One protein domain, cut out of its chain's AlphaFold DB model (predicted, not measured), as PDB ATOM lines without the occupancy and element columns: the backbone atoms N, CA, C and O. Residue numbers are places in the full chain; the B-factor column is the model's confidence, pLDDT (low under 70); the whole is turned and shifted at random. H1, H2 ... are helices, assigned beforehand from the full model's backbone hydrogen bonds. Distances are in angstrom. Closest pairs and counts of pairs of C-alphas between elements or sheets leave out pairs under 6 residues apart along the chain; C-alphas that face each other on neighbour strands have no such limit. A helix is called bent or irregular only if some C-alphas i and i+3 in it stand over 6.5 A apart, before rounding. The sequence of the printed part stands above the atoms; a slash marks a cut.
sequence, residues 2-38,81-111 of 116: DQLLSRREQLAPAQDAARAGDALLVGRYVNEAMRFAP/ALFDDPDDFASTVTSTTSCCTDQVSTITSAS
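What this domain is: This is residues 2 to 38 and 81 to 111 of the 116 residues of the protein "Cytochrome P450" of Enhygromyxa salina (UniProt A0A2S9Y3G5). A short helical hairpin, H2 and H3 side by side, has the small helix H1 packed on H3 near its open end; beyond the cut, a long stretch with no named element leads away to H4, and residues 101 to 111 stick out. The printed part has 68 residues with four named helices, H1, H2, H3 and H4 in that order, and no named strand; the class is all helix. The whole is loose, with a radius of gyration of the C-alphas of 15.1 A, and elongated, spanning 43 by 26 by 20 A.

How they stand to each other: H1, residues 2 to 5, and H2, residues 8 to 19, only just touch, only at the corner, with 3 pairs of C-alphas within 8 A; the closest C-alphas are those of Leu 4 and Leu 11, 5.9 A apart. H3, residues 23 to 35, touches H1 with residues 29 to 34 alone; the closest C-alphas are those of Gln 3 and Ala 33, 5.4 A apart. H2 and H3 touch as a helical hairpin, opposite ways at a shallow tilt of 31 degrees; their closest C-alphas, of Ala 14 and Val 26, are 5.7 A apart. H4, residues 100 to 108, is apart from H1, H2 and H3. Every O i to N i+4 pair is within hydrogen-bond range in H3, 7 of 8 are in H2 and 1 of 5 in H4, where 1 of 6 O i to N i+3 pairs is; H1 is too short for an O i to N i+4 pair.

Where its parts are: H1 begins at C-alpha 2, (-24.979, -2.815, -7.435), and is 5.1 A long. H2 measures 16.5 A and H3 18.4 A from first to last C-alpha. H4, 13.3 A, ends at C-alpha 108, (1.022, -13.483, -28.593); it is neither bent nor irregular, but only just: C-alphas 101 and 104 are 6.1 A apart.

The domain as a whole: The two C-alphas farthest apart, of Arg 8 and Ala 110, are 44.6 A apart. Residues 39 to 80 are not printed, and C-alphas 38 and 81 are 19.3 A apart across the cut. The links H1 to H2 and H2 to H3 are tight. Mean pLDDT of the printed part is 75.7, and residues 91 to 111 are under 70.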
ATOM      1  N   ASP A   2     -23.514  -2.981  -7.514       83.44
ATOM      2  CA  ASP A   2     -24.979  -2.815  -7.435       83.44
ATOM      3  C   ASP A   2     -25.772  -4.038  -7.944       83.44
ATOM      4  O   ASP A   2     -26.709  -4.493  -7.301       83.44
ATOM      5  N   GLN A   3     -25.295  -4.673  -9.020       89.44
ATOM      6  CA  GLN A   3     -25.913  -5.862  -9.621       89.44
ATOM      7  C   GLN A   3     -26.023  -7.075  -8.674       89.44
ATOM      8  O   GLN A   3     -27.004  -7.808  -8.749       89.44
ATOM      9  N   LEU A   4     -25.054  -7.295  -7.779       88.94
ATOM     10  CA  LEU A   4     -25.140  -8.383  -6.793       88.94
ATOM     11  C   LEU A   4     -26.026  -7.985  -5.608       88.94
ATOM     12  O   LEU A   4     -26.763  -8.808  -5.077       88.94
ATOM     13  N   LEU A   5     -25.978  -6.714  -5.200       88.50
ATOM     14  CA  LEU A   5     -26.754  -6.209  -4.066       88.50
ATOM     15  C   LEU A   5     -28.259  -6.149  -4.366       88.50
ATOM     16  O   LEU A   5     -29.068  -6.344  -3.458       88.50
ATOM     17  N   SER A   6     -28.637  -5.930  -5.628       90.12
ATOM     18  CA  SER A   6     -30.030  -5.958  -6.085       90.12
ATOM     19  C   SER A   6     -30.591  -7.375  -6.270       90.12
ATOM     20  O   SER A   6     -31.806  -7.552  -6.340       90.12
ATOM     21  N   ARG A   7     -29.729  -8.400  -6.281       90.25
ATOM     22  CA  ARG A   7     -30.056  -9.809  -6.541       90.25
ATOM     23  C   ARG A   7     -29.935 -10.655  -5.274       90.25
ATOM     24  O   ARG A   7     -28.947 -11.347  -5.040       90.25
ATOM     25  N   ARG A   8     -30.960 -10.568  -4.419       87.69
ATOM     26  CA  ARG A   8     -30.986 -11.189  -3.076       87.69
ATOM     27  C   ARG A   8     -30.702 -12.695  -3.089       87.69
ATOM     28  O   ARG A   8     -30.004 -13.173  -2.199       87.69
ATOM     29  N   GLU A   9     -31.225 -13.416  -4.078       89.88
ATOM     30  CA  GLU A   9     -31.064 -14.871  -4.204       89.88
ATOM     31  C   GLU A   9     -29.608 -15.272  -4.464       89.88
ATOM     32  O   GLU A   9     -29.143 -16.281  -3.949       89.88
ATOM     33  N   GLN A  10     -28.861 -14.445  -5.198       91.06
ATOM     34  CA  GLN A  10     -27.444 -14.642  -5.494       91.06
ATOM     35  C   GLN A  10     -26.542 -14.050  -4.400       91.06
ATOM     36  O   GLN A  10     -25.437 -14.541  -4.170       91.06
ATOM     37  N   LEU A  11     -27.009 -13.026  -3.680       92.38
ATOM     38  CA  LEU A  11     -26.273 -12.414  -2.573       92.38
ATOM     39  C   LEU A  11     -26.120 -13.360  -1.374       92.38
ATOM     40  O   LEU A  11     -25.046 -13.403  -0.778       92.38
ATOM     41  N   ALA A  12     -27.168 -14.105  -1.010       94.06
ATOM     42  CA  ALA A  12     -27.129 -15.040   0.118       94.06
ATOM     43  C   ALA A  12     -25.990 -16.083   0.007       94.06
ATOM     44  O   ALA A  12     -25.126 -16.096   0.888       94.06
ATOM     45  N   PRO A  13     -25.878 -16.868  -1.083       92.62
ATOM     46  CA  PRO A  13     -24.785 -17.825  -1.236       92.62
ATOM     47  C   PRO A  13     -23.410 -17.151  -1.375       92.62
ATOM     48  O   PRO A  13     -22.410 -17.711  -0.931       92.62
ATOM     49  N   ALA A  14     -23.332 -15.927  -1.913       92.25
ATOM     50  CA  ALA A  14     -22.080 -15.168  -1.940       92.25
ATOM     51  C   ALA A  14     -21.597 -14.790  -0.524       92.25
ATOM     52  O   ALA A  14     -20.400 -14.846  -0.235       92.25
ATOM     53  N   GLN A  15     -22.517 -14.429   0.378       95.06
ATOM     54  CA  GLN A  15     -22.187 -14.168   1.781       95.06
ATOM     55  C   GLN A  15     -21.762 -15.442   2.512       95.06
ATOM     56  O   GLN A  15     -20.836 -15.392   3.319       95.06
ATOM     57  N   ASP A  16     -22.408 -16.571   2.231       96.25
ATOM     58  CA  ASP A  16     -22.038 -17.855   2.828       96.25
ATOM     59  C   ASP A  16     -20.639 -18.291   2.385       96.25
ATOM     60  O   ASP A  16     -19.821 -18.654   3.230       96.25
ATOM     61  N   ALA A  17     -20.308 -18.125   1.100       94.44
ATOM     62  CA  ALA A  17     -18.954 -18.328   0.584       94.44
ATOM     63  C   ALA A  17     -17.925 -17.429   1.293       94.44
ATOM     64  O   ALA A  17     -16.856 -17.895   1.693       94.44
ATOM     65  N   ALA A  18     -18.262 -16.156   1.520       95.31
ATOM     66  CA  ALA A  18     -17.393 -15.226   2.236       95.31
ATOM     67  C   ALA A  18     -17.180 -15.633   3.704       95.31
ATOM     68  O   ALA A  18     -16.050 -15.598   4.188       95.31
ATOM     69  N   ARG A  19     -18.238 -16.060   4.411       97.75
ATOM     70  CA  ARG A  19     -18.145 -16.560   5.798       97.75
ATOM     71  C   ARG A  19     -17.334 -17.854   5.888       97.75
ATOM     72  O   ARG A  19     -16.632 -18.052   6.874       97.75
ATOM     73  N   ALA A  20     -17.412 -18.700   4.863       97.31
ATOM     74  CA  ALA A  20     -16.634 -19.930   4.749       97.31
ATOM     75  C   ALA A  20     -15.167 -19.696   4.331       97.31
ATOM     76  O   ALA A  20     -14.371 -20.632   4.361       97.31
ATOM     77  N   GLY A  21     -14.793 -18.469   3.948       96.44
ATOM     78  CA  GLY A  21     -13.442 -18.135   3.494       96.44
ATOM     79  C   GLY A  21     -13.125 -18.573   2.057       96.44
ATOM     80  O   GLY A  21     -11.958 -18.568   1.666       96.44
ATOM     81  N   ASP A  22     -14.132 -18.926   1.252       95.00
ATOM     82  CA  ASP A  22     -13.943 -19.317  -0.148       95.00
ATOM     83  C   ASP A  22     -13.827 -18.082  -1.055       95.00
ATOM     84  O   ASP A  22     -14.781 -17.617  -1.686       95.00
ATOM     85  N   ALA A  23     -12.616 -17.529  -1.116       92.62
ATOM     86  CA  ALA A  23     -12.319 -16.349  -1.921       92.62
ATOM     87  C   ALA A  23     -12.521 -16.574  -3.432       92.62
ATOM     88  O   ALA A  23     -12.829 -15.622  -4.152       92.62
ATOM     89  N   LEU A  24     -12.368 -17.810  -3.924       91.88
ATOM     90  CA  LEU A  24     -12.555 -18.118  -5.343       91.88
ATOM     91  C   LEU A  24     -14.029 -18.024  -5.720       91.88
ATOM     92  O   LEU A  24     -14.362 -17.396  -6.727       91.88
ATOM     93  N   LEU A  25     -14.912 -18.602  -4.907       91.12
ATOM     94  CA  LEU A  25     -16.348 -18.537  -5.144       91.12
ATOM     95  C   LEU A  25     -16.875 -17.104  -5.004       91.12
ATOM     96  O   LEU A  25     -17.631 -16.647  -5.860       91.12
ATOM     97  N   VAL A  26     -16.404 -16.349  -4.007       91.75
ATOM     98  CA  VAL A  26     -16.709 -14.910  -3.898       91.75
ATOM     99  C   VAL A  26     -16.246 -14.157  -5.148       91.75
ATOM    100  O   VAL A  26     -17.003 -13.361  -5.706       91.75
ATOM    101  N   GLY A  27     -15.036 -14.443  -5.637       90.81
ATOM    102  CA  GLY A  27     -14.505 -13.856  -6.866       90.81
ATOM    103  C   GLY A  27     -15.392 -14.109  -8.087       90.81
ATOM    104  O   GLY A  27     -15.574 -13.205  -8.900       90.81
ATOM    105  N   ARG A  28     -16.012 -15.292  -8.197       91.44
ATOM    106  CA  ARG A  28     -16.962 -15.605  -9.281       91.44
ATOM    107  C   ARG A  28     -18.206 -14.722  -9.230       91.44
ATOM    108  O   ARG A  28     -18.551 -14.131 -10.247       91.44
ATOM    109  N   TYR A  29     -18.816 -14.553  -8.055       91.94
ATOM    110  CA  TYR A  29     -19.960 -13.645  -7.885       91.94
ATOM    111  C   TYR A  29     -19.611 -12.193  -8.225       91.94
ATOM    112  O   TYR A  29     -20.406 -11.489  -8.846       91.94
ATOM    113  N   VAL A  30     -18.418 -11.734  -7.834       89.88
ATOM    114  CA  VAL A  30     -17.956 -10.375  -8.147       89.88
ATOM    115  C   VAL A  30     -17.728 -10.204  -9.648       89.88
ATOM    116  O   VAL A  30     -18.174  -9.207 -10.212       89.88
ATOM    117  N   ASN A  31     -17.078 -11.170 -10.299       88.88
ATOM    118  CA  ASN A  31     -16.840 -11.141 -11.741       88.88
ATOM    119  C   ASN A  31     -18.147 -11.140 -12.531       88.88
ATOM    120  O   ASN A  31     -18.306 -10.316 -13.430       88.88
ATOM    121  N   GLU A  32     -19.105 -11.981 -12.147       91.19
ATOM    122  CA  GLU A  32     -20.410 -12.004 -12.800       91.19
ATOM    123  C   GLU A  32     -21.156 -10.678 -12.604       91.19
ATOM    124  O   GLU A  32     -21.673 -10.092 -13.551       91.19
ATOM    125  N   ALA A  33     -21.107 -10.090 -11.408       91.12
ATOM    126  CA  ALA A  33     -21.692  -8.771 -11.179       91.12
ATOM    127  C   ALA A  33     -21.030  -7.647 -11.994       91.12
ATOM    128  O   ALA A  33     -21.683  -6.639 -12.273       91.12
ATOM    129  N   MET A  34     -19.752  -7.788 -12.358       87.62
ATOM    130  CA  MET A  34     -19.065  -6.847 -13.246       87.62
ATOM    131  C   MET A  34     -19.461  -7.027 -14.715       87.62
ATOM    132  O   MET A  34     -19.430  -6.041 -15.449       87.62
ATOM    133  N   ARG A  35     -19.890  -8.223 -15.136       89.12
ATOM    134  CA  ARG A  35     -20.392  -8.487 -16.496       89.12
ATOM    135  C   ARG A  35     -21.610  -7.622 -16.834       89.12
ATOM    136  O   ARG A  35     -21.665  -7.019 -17.900       89.12
ATOM    137  N   PHE A  36     -22.526  -7.469 -15.875       88.38
ATOM    138  CA  PHE A  36     -23.723  -6.622 -15.993       88.38
ATOM    139  C   PHE A  36     -23.469  -5.122 -15.790       88.38
ATOM    140  O   PHE A  36     -24.340  -4.301 -16.074       88.38
ATOM    141  N   ALA A  37     -22.306  -4.742 -15.264       86.00
ATOM    142  CA  ALA A  37     -21.955  -3.347 -15.005       86.00
ATOM    143  C   ALA A  37     -20.490  -3.068 -15.383       86.00
ATOM    144  O   ALA A  37     -19.679  -2.746 -14.505       86.00
ATOM    145  N   PRO A  38     -20.127  -3.205 -16.673       81.75
ATOM    146  CA  PRO A  38     -18.772  -2.941 -17.121       81.75
ATOM    147  C   PRO A  38     -18.451  -1.445 -17.004       81.75
ATOM    148  O   PRO A  38     -19.324  -0.588 -17.129       81.75
ATOM    149  N   ALA A  81     -23.487 -16.897 -28.263       86.38
ATOM    150  CA  ALA A  81     -22.538 -17.855 -28.824       86.38
ATOM    151  C   ALA A  81     -21.468 -18.315 -27.815       86.38
ATOM    152  O   ALA A  81     -20.771 -19.304 -28.068       86.38
ATOM    153  N   LEU A  82     -21.282 -17.584 -26.710       83.50
ATOM    154  CA  LEU A  82     -20.239 -17.834 -25.708       83.50
ATOM    155  C   LEU A  82     -20.793 -18.198 -24.329       83.50
ATOM    156  O   LEU A  82     -20.095 -18.890 -23.579       83.50
ATOM    157  N   PHE A  83     -22.002 -17.744 -24.006       83.50
ATOM    158  CA  PHE A  83     -22.662 -17.955 -22.723       83.50
ATOM    159  C   PHE A  83     -24.058 -18.532 -22.939       83.50
ATOM    160  O   PHE A  83     -24.811 -18.018 -23.759       83.50
ATOM    161  N   ASP A  84     -24.400 -19.564 -22.170       84.50
ATOM    162  CA  ASP A  84     -25.784 -20.026 -22.065       84.50
ATOM    163  C   ASP A  84     -26.579 -19.012 -21.226       84.50
ATOM    164  O   ASP A  84     -26.093 -18.582 -20.176       84.50
ATOM    165  N   ASP A  85     -27.769 -18.628 -21.697       87.19
ATOM    166  CA  ASP A  85     -28.677 -17.671 -21.046       87.19
ATOM    167  C   ASP A  85     -27.960 -16.393 -20.533       87.19
ATOM    168  O   ASP A  85     -27.967 -16.106 -19.335       87.19
ATOM    169  N   PRO A  86     -27.306 -15.590 -21.401       86.94
ATOM    170  CA  PRO A  86     -26.429 -14.495 -20.970       86.94
ATOM    171  C   PRO A  86     -27.128 -13.378 -20.193       86.94
ATOM    172  O   PRO A  86     -26.457 -12.598 -19.513       86.94
ATOM    173  N   ASP A  87     -28.448 -13.264 -20.281       89.19
ATOM    174  CA  ASP A  87     -29.211 -12.297 -19.492       89.19
ATOM    175  C   ASP A  87     -29.397 -12.738 -18.029       89.19
ATOM    176  O   ASP A  87     -29.672 -11.902 -17.157       89.19
ATOM    177  N   ASP A  88     -29.160 -14.017 -17.730       89.56
ATOM    178  CA  ASP A  88     -29.269 -14.579 -16.392       89.56
ATOM    179  C   ASP A  88     -27.960 -14.456 -15.609       89.56
ATOM    180  O   ASP A  88     -26.844 -14.507 -16.132       89.56
ATOM    181  N   PHE A  89     -28.094 -14.255 -14.297       87.81
ATOM    182  CA  PHE A  89     -26.949 -14.137 -13.402       87.81
ATOM    183  C   PHE A  89     -26.520 -15.522 -12.919       87.81
ATOM    184  O   PHE A  89     -27.205 -16.130 -12.089       87.81
ATOM    185  N   ALA A  90     -25.341 -15.979 -13.345       79.56
ATOM    186  CA  ALA A  90     -24.818 -17.293 -12.979       79.56
ATOM    187  C   ALA A  90     -23.552 -17.204 -12.107       79.56
ATOM    188  O   ALA A  90     -22.556 -16.579 -12.462       79.56
ATOM    189  N   SER A  91     -23.535 -17.906 -10.968       67.12
ATOM    190  CA  SER A  91     -22.312 -18.055 -10.151       67.12
ATOM    191  C   SER A  91     -21.262 -18.962 -10.807       67.12
ATOM    192  O   SER A  91     -20.084 -18.936 -10.440       67.12
ATOM    193  N   THR A  92     -21.692 -19.762 -11.784       63.00
ATOM    194  CA  THR A  92     -20.844 -20.594 -12.633       63.00
ATOM    195  C   THR A  92     -21.085 -20.177 -14.069       63.00
ATOM    196  O   THR A  92     -22.003 -20.660 -14.722       63.00
ATOM    197  N   VAL A  93     -20.269 -19.245 -14.544       59.22
ATOM    198  CA  VAL A  93     -20.277 -18.867 -15.950       59.22
ATOM    199  C   VAL A  93     -19.608 -20.001 -16.725       59.22
ATOM    200  O   VAL A  93     -18.381 -20.126 -16.722       59.22
ATOM    201  N   THR A  94     -20.407 -20.873 -17.333       52.59
ATOM    202  CA  THR A  94     -19.906 -21.930 -18.218       52.59
ATOM    203  C   THR A  94     -19.639 -21.300 -19.576       52.59
ATOM    204  O   THR A  94     -20.468 -21.358 -20.473       52.59
ATOM    205  N   SER A  95     -18.494 -20.635 -19.736       49.03
ATOM    206  CA  SER A  95     -18.082 -20.220 -21.074       49.03
ATOM    207  C   SER A  95     -17.636 -21.457 -21.846       49.03
ATOM    208  O   SER A  95     -16.737 -22.196 -21.422       49.03
ATOM    209  N   THR A  96     -18.277 -21.715 -22.986       45.69
ATOM    210  CA  THR A  96     -17.907 -22.842 -23.845       45.69
ATOM    211  C   THR A  96     -16.479 -22.612 -24.348       45.69
ATOM    212  O   THR A  96     -16.222 -21.855 -25.283       45.69
ATOM    213  N   THR A  97     -15.511 -23.277 -23.709       45.34
ATOM    214  CA  THR A  97     -14.057 -23.095 -23.913       45.34
ATOM    215  C   THR A  97     -13.580 -23.516 -25.318       45.34
ATOM    216  O   THR A  97     -12.409 -23.374 -25.659       45.34
ATOM    217  N   SER A  98     -14.490 -23.962 -26.187       42.88
ATOM    218  CA  SER A  98     -14.212 -24.314 -27.583       42.88
ATOM    219  C   SER A  98     -13.586 -23.159 -28.387       42.88
ATOM    220  O   SER A  98     -12.685 -23.391 -29.189       42.88
ATOM    221  N   CYS A  99     -13.986 -21.903 -28.146       40.31
ATOM    222  CA  CYS A  99     -13.551 -20.775 -28.986       40.31
ATOM    223  C   CYS A  99     -12.202 -20.148 -28.562       40.31
ATOM    224  O   CYS A  99     -11.450 -19.636 -29.395       40.31
ATOM    225  N   CYS A 100     -11.862 -20.182 -27.268       39.03
ATOM    226  CA  CYS A 100     -10.771 -19.365 -26.722       39.03
ATOM    227  C   CYS A 100      -9.356 -19.880 -27.032       39.03
ATOM    228  O   CYS A 100      -8.409 -19.094 -26.988       39.03
ATOM    229  N   THR A 101      -9.189 -21.157 -27.384       39.12
ATOM    230  CA  THR A 101      -7.853 -21.731 -27.636       39.12
ATOM    231  C   THR A 101      -7.218 -21.189 -28.926       39.12
ATOM    232  O   THR A 101      -6.002 -21.007 -28.981       39.12
ATOM    233  N   ASP A 102      -8.022 -20.826 -29.931       31.61
ATOM    234  CA  ASP A 102      -7.515 -20.303 -31.212       31.61
ATOM    235  C   ASP A 102      -7.160 -18.805 -31.171       31.61
ATOM    236  O   ASP A 102      -6.276 -18.338 -31.897       31.61
ATOM    237  N   GLN A 103      -7.813 -18.017 -30.311       42.03
ATOM    238  CA  GLN A 103      -7.643 -16.558 -30.310       42.03
ATOM    239  C   GLN A 103      -6.398 -16.091 -29.536       42.03
ATOM    240  O   GLN A 103      -5.790 -15.089 -29.911       42.03
ATOM    241  N   VAL A 104      -5.957 -16.819 -28.502       34.72
ATOM    242  CA  VAL A 104      -4.786 -16.428 -27.686       34.72
ATOM    243  C   VAL A 104      -3.472 -16.564 -28.469       34.72
ATOM    244  O   VAL A 104      -2.616 -15.680 -28.400       34.72
ATOM    245  N   SER A 105      -3.343 -17.600 -29.302       33.28
ATOM    246  CA  SER A 105      -2.142 -17.861 -30.114       33.28
ATOM    247  C   SER A 105      -1.841 -16.750 -31.130       33.28
ATOM    248  O   SER A 105      -0.679 -16.471 -31.427       33.28
ATOM    249  N   THR A 106      -2.875 -16.058 -31.621       36.25
ATOM    250  CA  THR A 106      -2.738 -15.000 -32.639       36.25
ATOM    251  C   THR A 106      -2.309 -13.654 -32.039       36.25
ATOM    252  O   THR A 106      -1.688 -12.833 -32.714       36.25
ATOM    253  N   ILE A 107      -2.607 -13.411 -30.759       40.91
ATOM    254  CA  ILE A 107      -2.285 -12.145 -30.081       40.91
ATOM    255  C   ILE A 107      -0.835 -12.170 -29.568       40.91
ATOM    256  O   ILE A 107      -0.123 -11.169 -29.664       40.91
ATOM    257  N   THR A 108      -0.353 -13.327 -29.100       34.34
ATOM    258  CA  THR A 108       1.022 -13.483 -28.593       34.34
ATOM    259  C   THR A 108       2.078 -13.423 -29.704       34.34
ATOM    260  O   THR A 108       3.161 -12.874 -29.486       34.34
ATOM    261  N   SER A 109       1.777 -13.882 -30.924       37.09
ATOM    262  CA  SER A 109       2.738 -13.843 -32.038       37.09
ATOM    263  C   SER A 109       2.978 -12.437 -32.613       37.09
ATOM    264  O   SER A 109       3.966 -12.225 -33.310       37.09
ATOM    265  N   ALA A 110       2.115 -11.457 -32.314       37.72
ATOM    266  CA  ALA A 110       2.267 -10.072 -32.771       37.72
ATOM    267  C   ALA A 110       3.115  -9.193 -31.827       37.72
ATOM    268  O   ALA A 110       3.507  -8.090 -32.207       37.72
ATOM    269  N   SER A 111       3.412  -9.666 -30.609       41.28
ATOM    270  CA  SER A 111       4.149  -8.913 -29.579       41.28
ATOM    271  C   SER A 111       5.671  -9.119 -29.616       41.28
ATOM    272  O   SER A 111       6.387  -8.422 -28.899       41.28
TER     273      SER A 111